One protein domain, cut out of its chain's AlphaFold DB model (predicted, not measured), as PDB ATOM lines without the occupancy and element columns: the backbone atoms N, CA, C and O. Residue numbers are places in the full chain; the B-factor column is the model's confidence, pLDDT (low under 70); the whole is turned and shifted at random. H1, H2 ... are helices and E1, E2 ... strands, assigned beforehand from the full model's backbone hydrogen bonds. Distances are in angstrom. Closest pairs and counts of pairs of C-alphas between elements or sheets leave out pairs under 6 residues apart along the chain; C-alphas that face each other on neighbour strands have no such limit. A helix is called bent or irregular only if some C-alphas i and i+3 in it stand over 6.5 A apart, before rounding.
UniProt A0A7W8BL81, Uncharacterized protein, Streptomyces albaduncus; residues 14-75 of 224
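Overview. This is residues 14 to 75 of the 224 residues of an uncharacterized protein of Streptomyces albaduncus (UniProt A0A7W8BL81). The model has little regular structure: a tiny pair of strands, E1 and E2, sits at one end of a single helix, H1, and a long loop, residues 48 to 75, folds back from the helix's other end towards the strands. The 62 printed residues hold E1, E2 and H1 in that order; the class is mixed, with 18 residues in named elements. The sheet E1 = E2 is parallel. The whole is compact, radius of gyration of the C-alphas 11.5 A, and spans 31 by 25 by 20 A.

Arrangement. E1, residues 21 to 23, and E2, residues 33 to 35, are parallel neighbours at 42 degrees; N 23 and O 34 are within hydrogen-bond range at 2.8 A. A tight link joins E2 to H1, residues 36 to 47. The closest C-alphas of E1 and H1, Thr 23 and Ile 36, are 6.0 A apart. In H1, 7 of 8 O i to N i+4 pairs are within hydrogen-bond range.

Along the chain. E1, 7.0 A long, begins at C-alpha 21 (0.073, -18.851, -42.547). E2 measures 6.6 A. H1, 15.7 A, ends at C-alpha 47 (20.309, -18.077, -50.610); it is neither bent nor irregular, but only just: C-alphas 38 and 41 are 6.0 A apart.

Size, cuts and confidence. The C-alphas farthest apart, Ser 29 and Gly 49, are 34.7 A apart. The printed part has no cut, and neither link is long. Residue 66 and residues 72 to 75 have pLDDT under 70.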
ATOM      1  N   ARG A  14      12.709 -13.134 -45.263       83.94
ATOM      2  CA  ARG A  14      11.419 -12.644 -44.764       83.94
ATOM      3  C   ARG A  14      10.287 -13.491 -45.326       83.94
ATOM      4  O   ARG A  14      10.051 -13.481 -46.525       83.94
ATOM      5  N   PHE A  15       9.528 -14.117 -44.435       84.62
ATOM      6  CA  PHE A  15       8.331 -14.872 -44.795       84.62
ATOM      7  C   PHE A  15       7.129 -13.943 -44.972       84.62
ATOM      8  O   PHE A  15       6.897 -13.038 -44.158       84.62
ATOM      9  N   HIS A  16       6.377 -14.145 -46.052       84.50
ATOM     10  CA  HIS A  16       5.213 -13.334 -46.378       84.50
ATOM     11  C   HIS A  16       3.967 -13.834 -45.635       84.50
ATOM     12  O   HIS A  16       3.302 -14.762 -46.074       84.50
ATOM     13  N   THR A  17       3.634 -13.200 -44.509       86.88
ATOM     14  CA  THR A  17       2.521 -13.627 -43.639       86.88
ATOM     15  C   THR A  17       1.161 -13.021 -44.006       86.88
ATOM     16  O   THR A  17       0.260 -13.015 -43.174       86.88
ATOM     17  N   HIS A  18       1.030 -12.375 -45.168       88.12
ATOM     18  CA  HIS A  18      -0.257 -11.813 -45.604       88.12
ATOM     19  C   HIS A  18      -1.058 -12.808 -46.449       88.12
ATOM     20  O   HIS A  18      -2.272 -12.867 -46.288       88.12
ATOM     21  N   ASP A  19      -0.375 -13.619 -47.263       84.56
ATOM     22  CA  ASP A  19      -1.008 -14.625 -48.131       84.56
ATOM     23  C   ASP A  19      -0.895 -16.051 -47.574       84.56
ATOM     24  O   ASP A  19      -1.656 -16.934 -47.966       84.56
ATOM     25  N   HIS A  20       0.054 -16.283 -46.662       86.88
ATOM     26  CA  HIS A  20       0.351 -17.603 -46.118       86.88
ATOM     27  C   HIS A  20       0.472 -17.569 -44.600       86.88
ATOM     28  O   HIS A  20       1.109 -16.680 -44.027       86.88
ATOM     29  N   ASP A  21      -0.091 -18.595 -43.968       89.88
ATOM     30  CA  ASP A  21       0.073 -18.851 -42.547       89.88
ATOM     31  C   ASP A  21       1.221 -19.836 -42.320       89.88
ATOM     32  O   ASP A  21       1.439 -20.768 -43.096       89.88
ATOM     33  N   PHE A  22       1.973 -19.620 -41.241       90.06
ATOM     34  CA  PHE A  22       3.141 -20.425 -40.897       90.06
ATOM     35  C   PHE A  22       3.025 -20.979 -39.483       90.06
ATOM     36  O   PHE A  22       2.634 -20.281 -38.547       90.06
ATOM     37  N   THR A  23       3.480 -22.214 -39.315       87.19
ATOM     38  CA  THR A  23       3.599 -22.903 -38.033       87.19
ATOM     39  C   THR A  23       5.020 -23.410 -37.841       87.19
ATOM     40  O   THR A  23       5.789 -23.524 -38.784       87.19
ATOM     41  N   ASN A  24       5.411 -23.707 -36.609       86.38
ATOM     42  CA  ASN A  24       6.660 -24.418 -36.307       86.38
ATOM     43  C   ASN A  24       6.398 -25.744 -35.586       86.38
ATOM     44  O   ASN A  24       7.309 -26.348 -35.014       86.38
ATOM     45  N   LYS A  25       5.128 -26.147 -35.535       84.38
ATOM     46  CA  LYS A  25       4.666 -27.332 -34.829       84.38
ATOM     47  C   LYS A  25       3.357 -27.812 -35.462       84.38
ATOM     48  O   LYS A  25       2.309 -27.721 -34.817       84.38
ATOM     49  N   PRO A  26       3.400 -28.313 -36.709       84.12
ATOM     50  CA  PRO A  26       2.252 -28.971 -37.293       84.12
ATOM     51  C   PRO A  26       1.797 -30.096 -36.357       84.12
ATOM     52  O   PRO A  26       2.591 -30.847 -35.786       84.12
ATOM     53  N   THR A  27       0.492 -30.146 -36.137       85.19
ATOM     54  CA  THR A  27      -0.184 -31.186 -35.361       85.19
ATOM     55  C   THR A  27      -1.120 -31.941 -36.290       85.19
ATOM     56  O   THR A  27      -1.372 -31.501 -37.410       85.19
ATOM     57  N   SER A  28      -1.706 -33.041 -35.822       81.56
ATOM     58  CA  SER A  28      -2.729 -33.760 -36.591       81.56
ATOM     59  C   SER A  28      -3.974 -32.919 -36.915       81.56
ATOM     60  O   SER A  28      -4.765 -33.322 -37.758       81.56
ATOM     61  N   SER A  29      -4.164 -31.770 -36.255       85.31
ATOM     62  CA  SER A  29      -5.234 -30.806 -36.539       85.31
ATOM     63  C   SER A  29      -4.775 -29.597 -37.360       85.31
ATOM     64  O   SER A  29      -5.522 -28.628 -37.459       85.31
ATOM     65  N   CYS A  30      -3.549 -29.600 -37.888       84.62
ATOM     66  CA  CYS A  30      -3.052 -28.519 -38.734       84.62
ATOM     67  C   CYS A  30      -3.815 -28.481 -40.065       84.62
ATOM     68  O   CYS A  30      -4.097 -29.524 -40.656       84.62
ATOM     69  N   SER A  31      -4.129 -27.277 -40.545       86.56
ATOM     70  CA  SER A  31      -4.744 -27.058 -41.855       86.56
ATOM     71  C   SER A  31      -4.237 -25.759 -42.473       86.56
ATOM     72  O   SER A  31      -4.320 -24.727 -41.815       86.56
ATOM     73  N   ASN A  32      -3.799 -25.797 -43.735       86.69
ATOM     74  CA  ASN A  32      -3.389 -24.625 -44.530       86.69
ATOM     75  C   ASN A  32      -2.240 -23.780 -43.942       86.69
ATOM     76  O   ASN A  32      -2.089 -22.620 -44.313       86.69
ATOM     77  N   GLU A  33      -1.420 -24.341 -43.051       86.69
ATOM     78  CA  GLU A  33      -0.237 -23.664 -42.506       86.69
ATOM     79  C   GLU A  33       1.035 -24.320 -43.049       86.69
ATOM     80  O   GLU A  33       1.146 -25.545 -43.072       86.69
ATOM     81  N   TYR A  34       2.029 -23.529 -43.438       88.12
ATOM     82  CA  TYR A  34       3.345 -24.033 -43.831       88.12
ATOM     83  C   TYR A  34       4.258 -24.206 -42.613       88.12
ATOM     84  O   TYR A  34       4.344 -23.315 -41.766       88.12
ATOM     85  N   ASP A  35       4.982 -25.326 -42.509       87.00
ATOM     86  CA  ASP A  35       5.974 -25.486 -41.440       87.00
ATOM     87  C   ASP A  35       7.239 -24.687 -41.770       87.00
ATOM     88  O   ASP A  35       7.966 -24.985 -42.719       87.00
ATOM     89  N   ILE A  36       7.555 -23.691 -40.946       87.62
ATOM     90  CA  ILE A  36       8.741 -22.844 -41.089       87.62
ATOM     91  C   ILE A  36      10.047 -23.639 -41.019       87.62
ATOM     92  O   ILE A  36      11.077 -23.193 -41.519       87.62
ATOM     93  N   ARG A  37      10.022 -24.820 -40.396       84.50
ATOM     94  CA  ARG A  37      11.174 -25.727 -40.329       84.50
ATOM     95  C   ARG A  37      11.385 -26.498 -41.629       84.50
ATOM     96  O   ARG A  37      12.458 -27.055 -41.802       84.50
ATOM     97  N   SER A  38      10.388 -26.512 -42.511       82.75
ATOM     98  CA  SER A  38      10.494 -27.023 -43.875       82.75
ATOM     99  C   SER A  38      10.842 -25.890 -44.841       82.75
ATOM    100  O   SER A  38      11.843 -25.959 -45.545       82.75
ATOM    101  N   VAL A  39      10.063 -24.802 -44.812       86.19
ATOM    102  CA  VAL A  39      10.235 -23.672 -45.742       86.19
ATOM    103  C   VAL A  39      11.548 -22.932 -45.483       86.19
ATOM    104  O   VAL A  39      12.272 -22.610 -46.410       86.19
ATOM    105  N   GLY A  40      11.918 -22.687 -44.224       86.69
ATOM    106  CA  GLY A  40      13.127 -21.923 -43.905       86.69
ATOM    107  C   GLY A  40      14.414 -22.520 -44.487       86.69
ATOM    108  O   GLY A  40      15.152 -21.794 -45.150       86.69
ATOM    109  N   PRO A  41      14.700 -23.816 -44.271       83.38
ATOM    110  CA  PRO A  41      15.847 -24.483 -44.883       83.38
ATOM    111  C   PRO A  41      15.796 -24.550 -46.415       83.38
ATOM    112  O   PRO A  41      16.845 -24.419 -47.041       83.38
ATOM    113  N   HIS A  42      14.609 -24.702 -47.008       87.94
ATOM    114  CA  HIS A  42      14.416 -24.655 -48.461       87.94
ATOM    115  C   HIS A  42      14.846 -23.293 -49.034       87.94
ATOM    116  O   HIS A  42      15.741 -23.207 -49.874       87.94
ATOM    117  N   GLU A  43      14.315 -22.206 -48.471       85.00
ATOM    118  CA  GLU A  43      14.662 -20.841 -48.883       85.00
ATOM    119  C   GLU A  43      16.130 -20.496 -48.597       85.00
ATOM    120  O   GLU A  43      16.799 -19.808 -49.372       85.00
ATOM    121  N   ALA A  44      16.670 -20.994 -47.478       84.94
ATOM    122  CA  ALA A  44      18.087 -20.856 -47.170       84.94
ATOM    123  C   ALA A  44      18.952 -21.556 -48.225       84.94
ATOM    124  O   ALA A  44      19.993 -21.023 -48.604       84.94
ATOM    125  N   GLY A  45      18.510 -22.698 -48.752       84.94
ATOM    126  CA  GLY A  45      19.168 -23.359 -49.869       84.94
ATOM    127  C   GLY A  45      19.333 -22.429 -51.067       84.94
ATOM    128  O   GLY A  45      20.451 -22.262 -51.551       84.94
ATOM    129  N   HIS A  46      18.274 -21.729 -51.480       85.12
ATOM    130  CA  HIS A  46      18.356 -20.753 -52.573       85.12
ATOM    131  C   HIS A  46      19.312 -19.594 -52.283       85.12
ATOM    132  O   HIS A  46      20.080 -19.192 -53.159       85.12
ATOM    133  N   VAL A  47      19.336 -19.094 -51.046       82.44
ATOM    134  CA  VAL A  47      20.309 -18.077 -50.610       82.44
ATOM    135  C   VAL A  47      21.752 -18.560 -50.787       82.44
ATOM    136  O   VAL A  47      22.623 -17.774 -51.169       82.44
ATOM    137  N   PHE A  48      22.014 -19.840 -50.523       81.25
ATOM    138  CA  PHE A  48      23.330 -20.458 -50.697       81.25
ATOM    139  C   PHE A  48      23.581 -20.992 -52.119       81.25
ATOM    140  O   PHE A  48      24.643 -21.555 -52.375       81.25
ATOM    141  N   GLY A  49      22.662 -20.759 -53.061       78.38
ATOM    142  CA  GLY A  49      22.811 -21.134 -54.467       78.38
ATOM    143  C   GLY A  49      22.395 -22.569 -54.802       78.38
ATOM    144  O   GLY A  49      22.800 -23.080 -55.846       78.38
ATOM    145  N   LEU A  50      21.605 -23.221 -53.943       82.81
ATOM    146  CA  LEU A  50      20.991 -24.517 -54.232       82.81
ATOM    147  C   LEU A  50      19.787 -24.339 -55.164       82.81
ATOM    148  O   LEU A  50      18.948 -23.458 -54.960       82.81
ATOM    149  N   GLY A  51      19.710 -25.192 -56.184       82.31
ATOM    150  CA  GLY A  51      18.527 -25.335 -57.034       82.31
ATOM    151  C   GLY A  51      17.525 -26.316 -56.433       82.31
ATOM    152  O   GLY A  51      17.835 -27.004 -55.456       82.31
ATOM    153  N   HIS A  52      16.339 -26.400 -57.032       86.62
ATOM    154  CA  HIS A  52      15.392 -27.448 -56.679       86.62
ATOM    155  C   HIS A  52      15.919 -28.833 -57.075       86.62
ATOM    156  O   HIS A  52      16.695 -28.977 -58.024       86.62
ATOM    157  N   VAL A  53      15.484 -29.865 -56.354       79.06
ATOM    158  CA  VAL A  53      15.663 -31.256 -56.789       79.06
ATOM    159  C   VAL A  53      14.570 -31.627 -57.790       79.06
ATOM    160  O   VAL A  53      13.485 -31.049 -57.769       79.06
ATOM    161  N   GLY A  54      14.864 -32.584 -58.671       71.88
ATOM    162  CA  GLY A  54      13.888 -33.088 -59.639       71.88
ATOM    163  C   GLY A  54      12.703 -33.810 -58.983       71.88
ATOM    164  O   GLY A  54      12.679 -34.052 -57.771       71.88
ATOM    165  N   SER A  55      11.723 -34.180 -59.808       73.94
ATOM    166  CA  SER A  55      10.545 -34.942 -59.383       73.94
ATOM    167  C   SER A  55      10.910 -36.246 -58.666       73.94
ATOM    168  O   SER A  55      11.925 -36.872 -58.950       73.94
ATOM    169  N   GLY A  56      10.061 -36.671 -57.725       70.25
ATOM    170  CA  GLY A  56      10.246 -37.920 -56.971       70.25
ATOM    171  C   GLY A  56      11.073 -37.795 -55.686       70.25
ATOM    172  O   GLY A  56      11.199 -38.772 -54.951       70.25
ATOM    173  N   HIS A  57      11.568 -36.596 -55.364       77.38
ATOM    174  CA  HIS A  57      12.420 -36.338 -54.200       77.38
ATOM    175  C   HIS A  57      11.742 -35.480 -53.117       77.38
ATOM    176  O   HIS A  57      12.352 -34.573 -52.547       77.38
ATOM    177  N   SER A  58      10.481 -35.784 -52.787       74.75
ATOM    178  CA  SER A  58       9.695 -35.066 -51.761       74.75
ATOM    179  C   SER A  58      10.237 -35.184 -50.336       74.75
ATOM    180  O   SER A  58       9.744 -34.546 -49.415       74.75
ATOM    181  N   ASN A  59      11.264 -36.000 -50.123       74.38
ATOM    182  CA  ASN A  59      11.940 -36.132 -48.841       74.38
ATOM    183  C   ASN A  59      13.181 -35.229 -48.718       74.38
ATOM    184  O   ASN A  59      13.910 -35.353 -47.735       74.38
ATOM    185  N   LEU A  60      13.479 -34.386 -49.708       79.25
ATOM    186  CA  LEU A  60      14.653 -33.518 -49.694       79.25
ATOM    187  C   LEU A  60      14.261 -32.062 -49.443       79.25
ATOM    188  O   LEU A  60      13.233 -31.586 -49.913       79.25
ATOM    189  N   THR A  61      15.136 -31.334 -48.749       81.44
ATOM    190  CA  THR A  61      14.942 -29.922 -48.384       81.44
ATOM    191  C   THR A  61      14.669 -29.013 -49.584       81.44
ATOM    192  O   THR A  61      13.948 -28.032 -49.457       81.44
ATOM    193  N   MET A  62      15.213 -29.347 -50.756       86.31
ATOM    194  CA  MET A  62      15.065 -28.561 -51.984       86.31
ATOM    195  C   MET A  62      13.963 -29.087 -52.918       86.31
ATOM    196  O   MET A  62      14.000 -28.806 -54.113       86.31
ATOM    197  N   CYS A  63      13.014 -29.894 -52.425       81.31
ATOM    198  CA  CYS A  63      11.880 -30.343 -53.238       81.31
ATOM    199  C   CYS A  63      11.080 -29.145 -53.760       81.31
ATOM    200  O   CYS A  63      10.831 -28.206 -53.011       81.31
ATOM    201  N   THR A  64      10.674 -29.194 -55.029       77.38
ATOM    202  CA  THR A  64       9.860 -28.164 -55.693       77.38
ATOM    203  C   THR A  64       8.527 -27.894 -54.998       77.38
ATOM    204  O   THR A  64       8.001 -26.787 -55.090       77.38
ATOM    205  N   ASP A  65       7.978 -28.891 -54.307       73.88
ATOM    206  CA  ASP A  65       6.675 -28.792 -53.668       73.88
ATOM    207  C   ASP A  65       6.810 -28.429 -52.189       73.88
ATOM    208  O   ASP A  65       7.474 -29.112 -51.411       73.88
ATOM    209  N   SER A  66       6.118 -27.368 -51.772       69.06
ATOM    210  CA  SER A  66       5.939 -27.042 -50.356       69.06
ATOM    211  C   SER A  66       4.625 -27.630 -49.847       69.06
ATOM    212  O   SER A  66       3.542 -27.165 -50.208       69.06
ATOM    213  N   PHE A  67       4.707 -28.628 -48.969       78.81
ATOM    214  CA  PHE A  67       3.534 -29.270 -48.377       78.81
ATOM    215  C   PHE A  67       3.090 -28.543 -47.100       78.81
ATOM    216  O   PHE A  67       3.868 -28.337 -46.163       78.81
ATOM    217  N   THR A  68       1.817 -28.147 -47.037       84.06
ATOM    218  CA  THR A  68       1.235 -27.579 -45.813       84.06
ATOM    219  C   THR A  68       1.159 -28.640 -44.727       84.06
ATOM    220  O   THR A  68       0.779 -29.776 -44.998       84.06
ATOM    221  N   CYS A  69       1.419 -28.247 -43.484       81.88
ATOM    222  CA  CYS A  69       1.300 -29.089 -42.299       81.88
ATOM    223  C   CYS A  69       2.238 -30.301 -42.257       81.88
ATOM    224  O   CYS A  69       2.078 -31.163 -41.392       81.88
ATOM    225  N   GLU A  70       3.248 -30.335 -43.120       79.62
ATOM    226  CA  GLU A  70       4.276 -31.365 -43.125       79.62
ATOM    227  C   GLU A  70       5.632 -30.770 -42.755       79.62
ATOM    228  O   GLU A  70       6.004 -29.671 -43.167       79.62
ATOM    229  N   THR A  71       6.387 -31.518 -41.955       75.44
ATOM    230  CA  THR A  71       7.811 -31.261 -41.760       75.44
ATOM    231  C   THR A  71       8.555 -32.188 -42.718       75.44
ATOM    232  O   THR A  71       8.778 -33.350 -42.375       75.44
ATOM    233  N   MET A  72       8.913 -31.716 -43.918       63.97
ATOM    234  CA  MET A  72       9.845 -32.471 -44.769       63.97
ATOM    235  C   MET A  72      11.198 -32.612 -44.052       63.97
ATOM    236  O   MET A  72      11.496 -31.789 -43.177       63.97
ATOM    237  N   PRO A  73      11.989 -33.669 -44.328       55.31
ATOM    238  CA  PRO A  73      13.062 -34.101 -43.446       55.31
ATOM    239  C   PRO A  73      14.084 -32.993 -43.208       55.31
ATOM    240  O   PRO A  73      14.949 -32.707 -44.030       55.31
ATOM    241  N   GLY A  74      14.003 -32.407 -42.016       48.22
ATOM    242  CA  GLY A  74      15.172 -31.856 -41.358       48.22
ATOM    243  C   GLY A  74      16.184 -32.975 -41.070       48.22
ATOM    244  O   GLY A  74      15.858 -34.159 -41.219       48.22
ATOM    245  N   PRO A  75      17.408 -32.621 -40.640       35.88
ATOM    246  CA  PRO A  75      18.455 -33.591 -40.330       35.88
ATOM    247  C   PRO A  75      17.939 -34.685 -39.377       35.88
ATOM    248  O   PRO A  75      16.975 -34.452 -38.636       35.88
TER     249      PRO A  75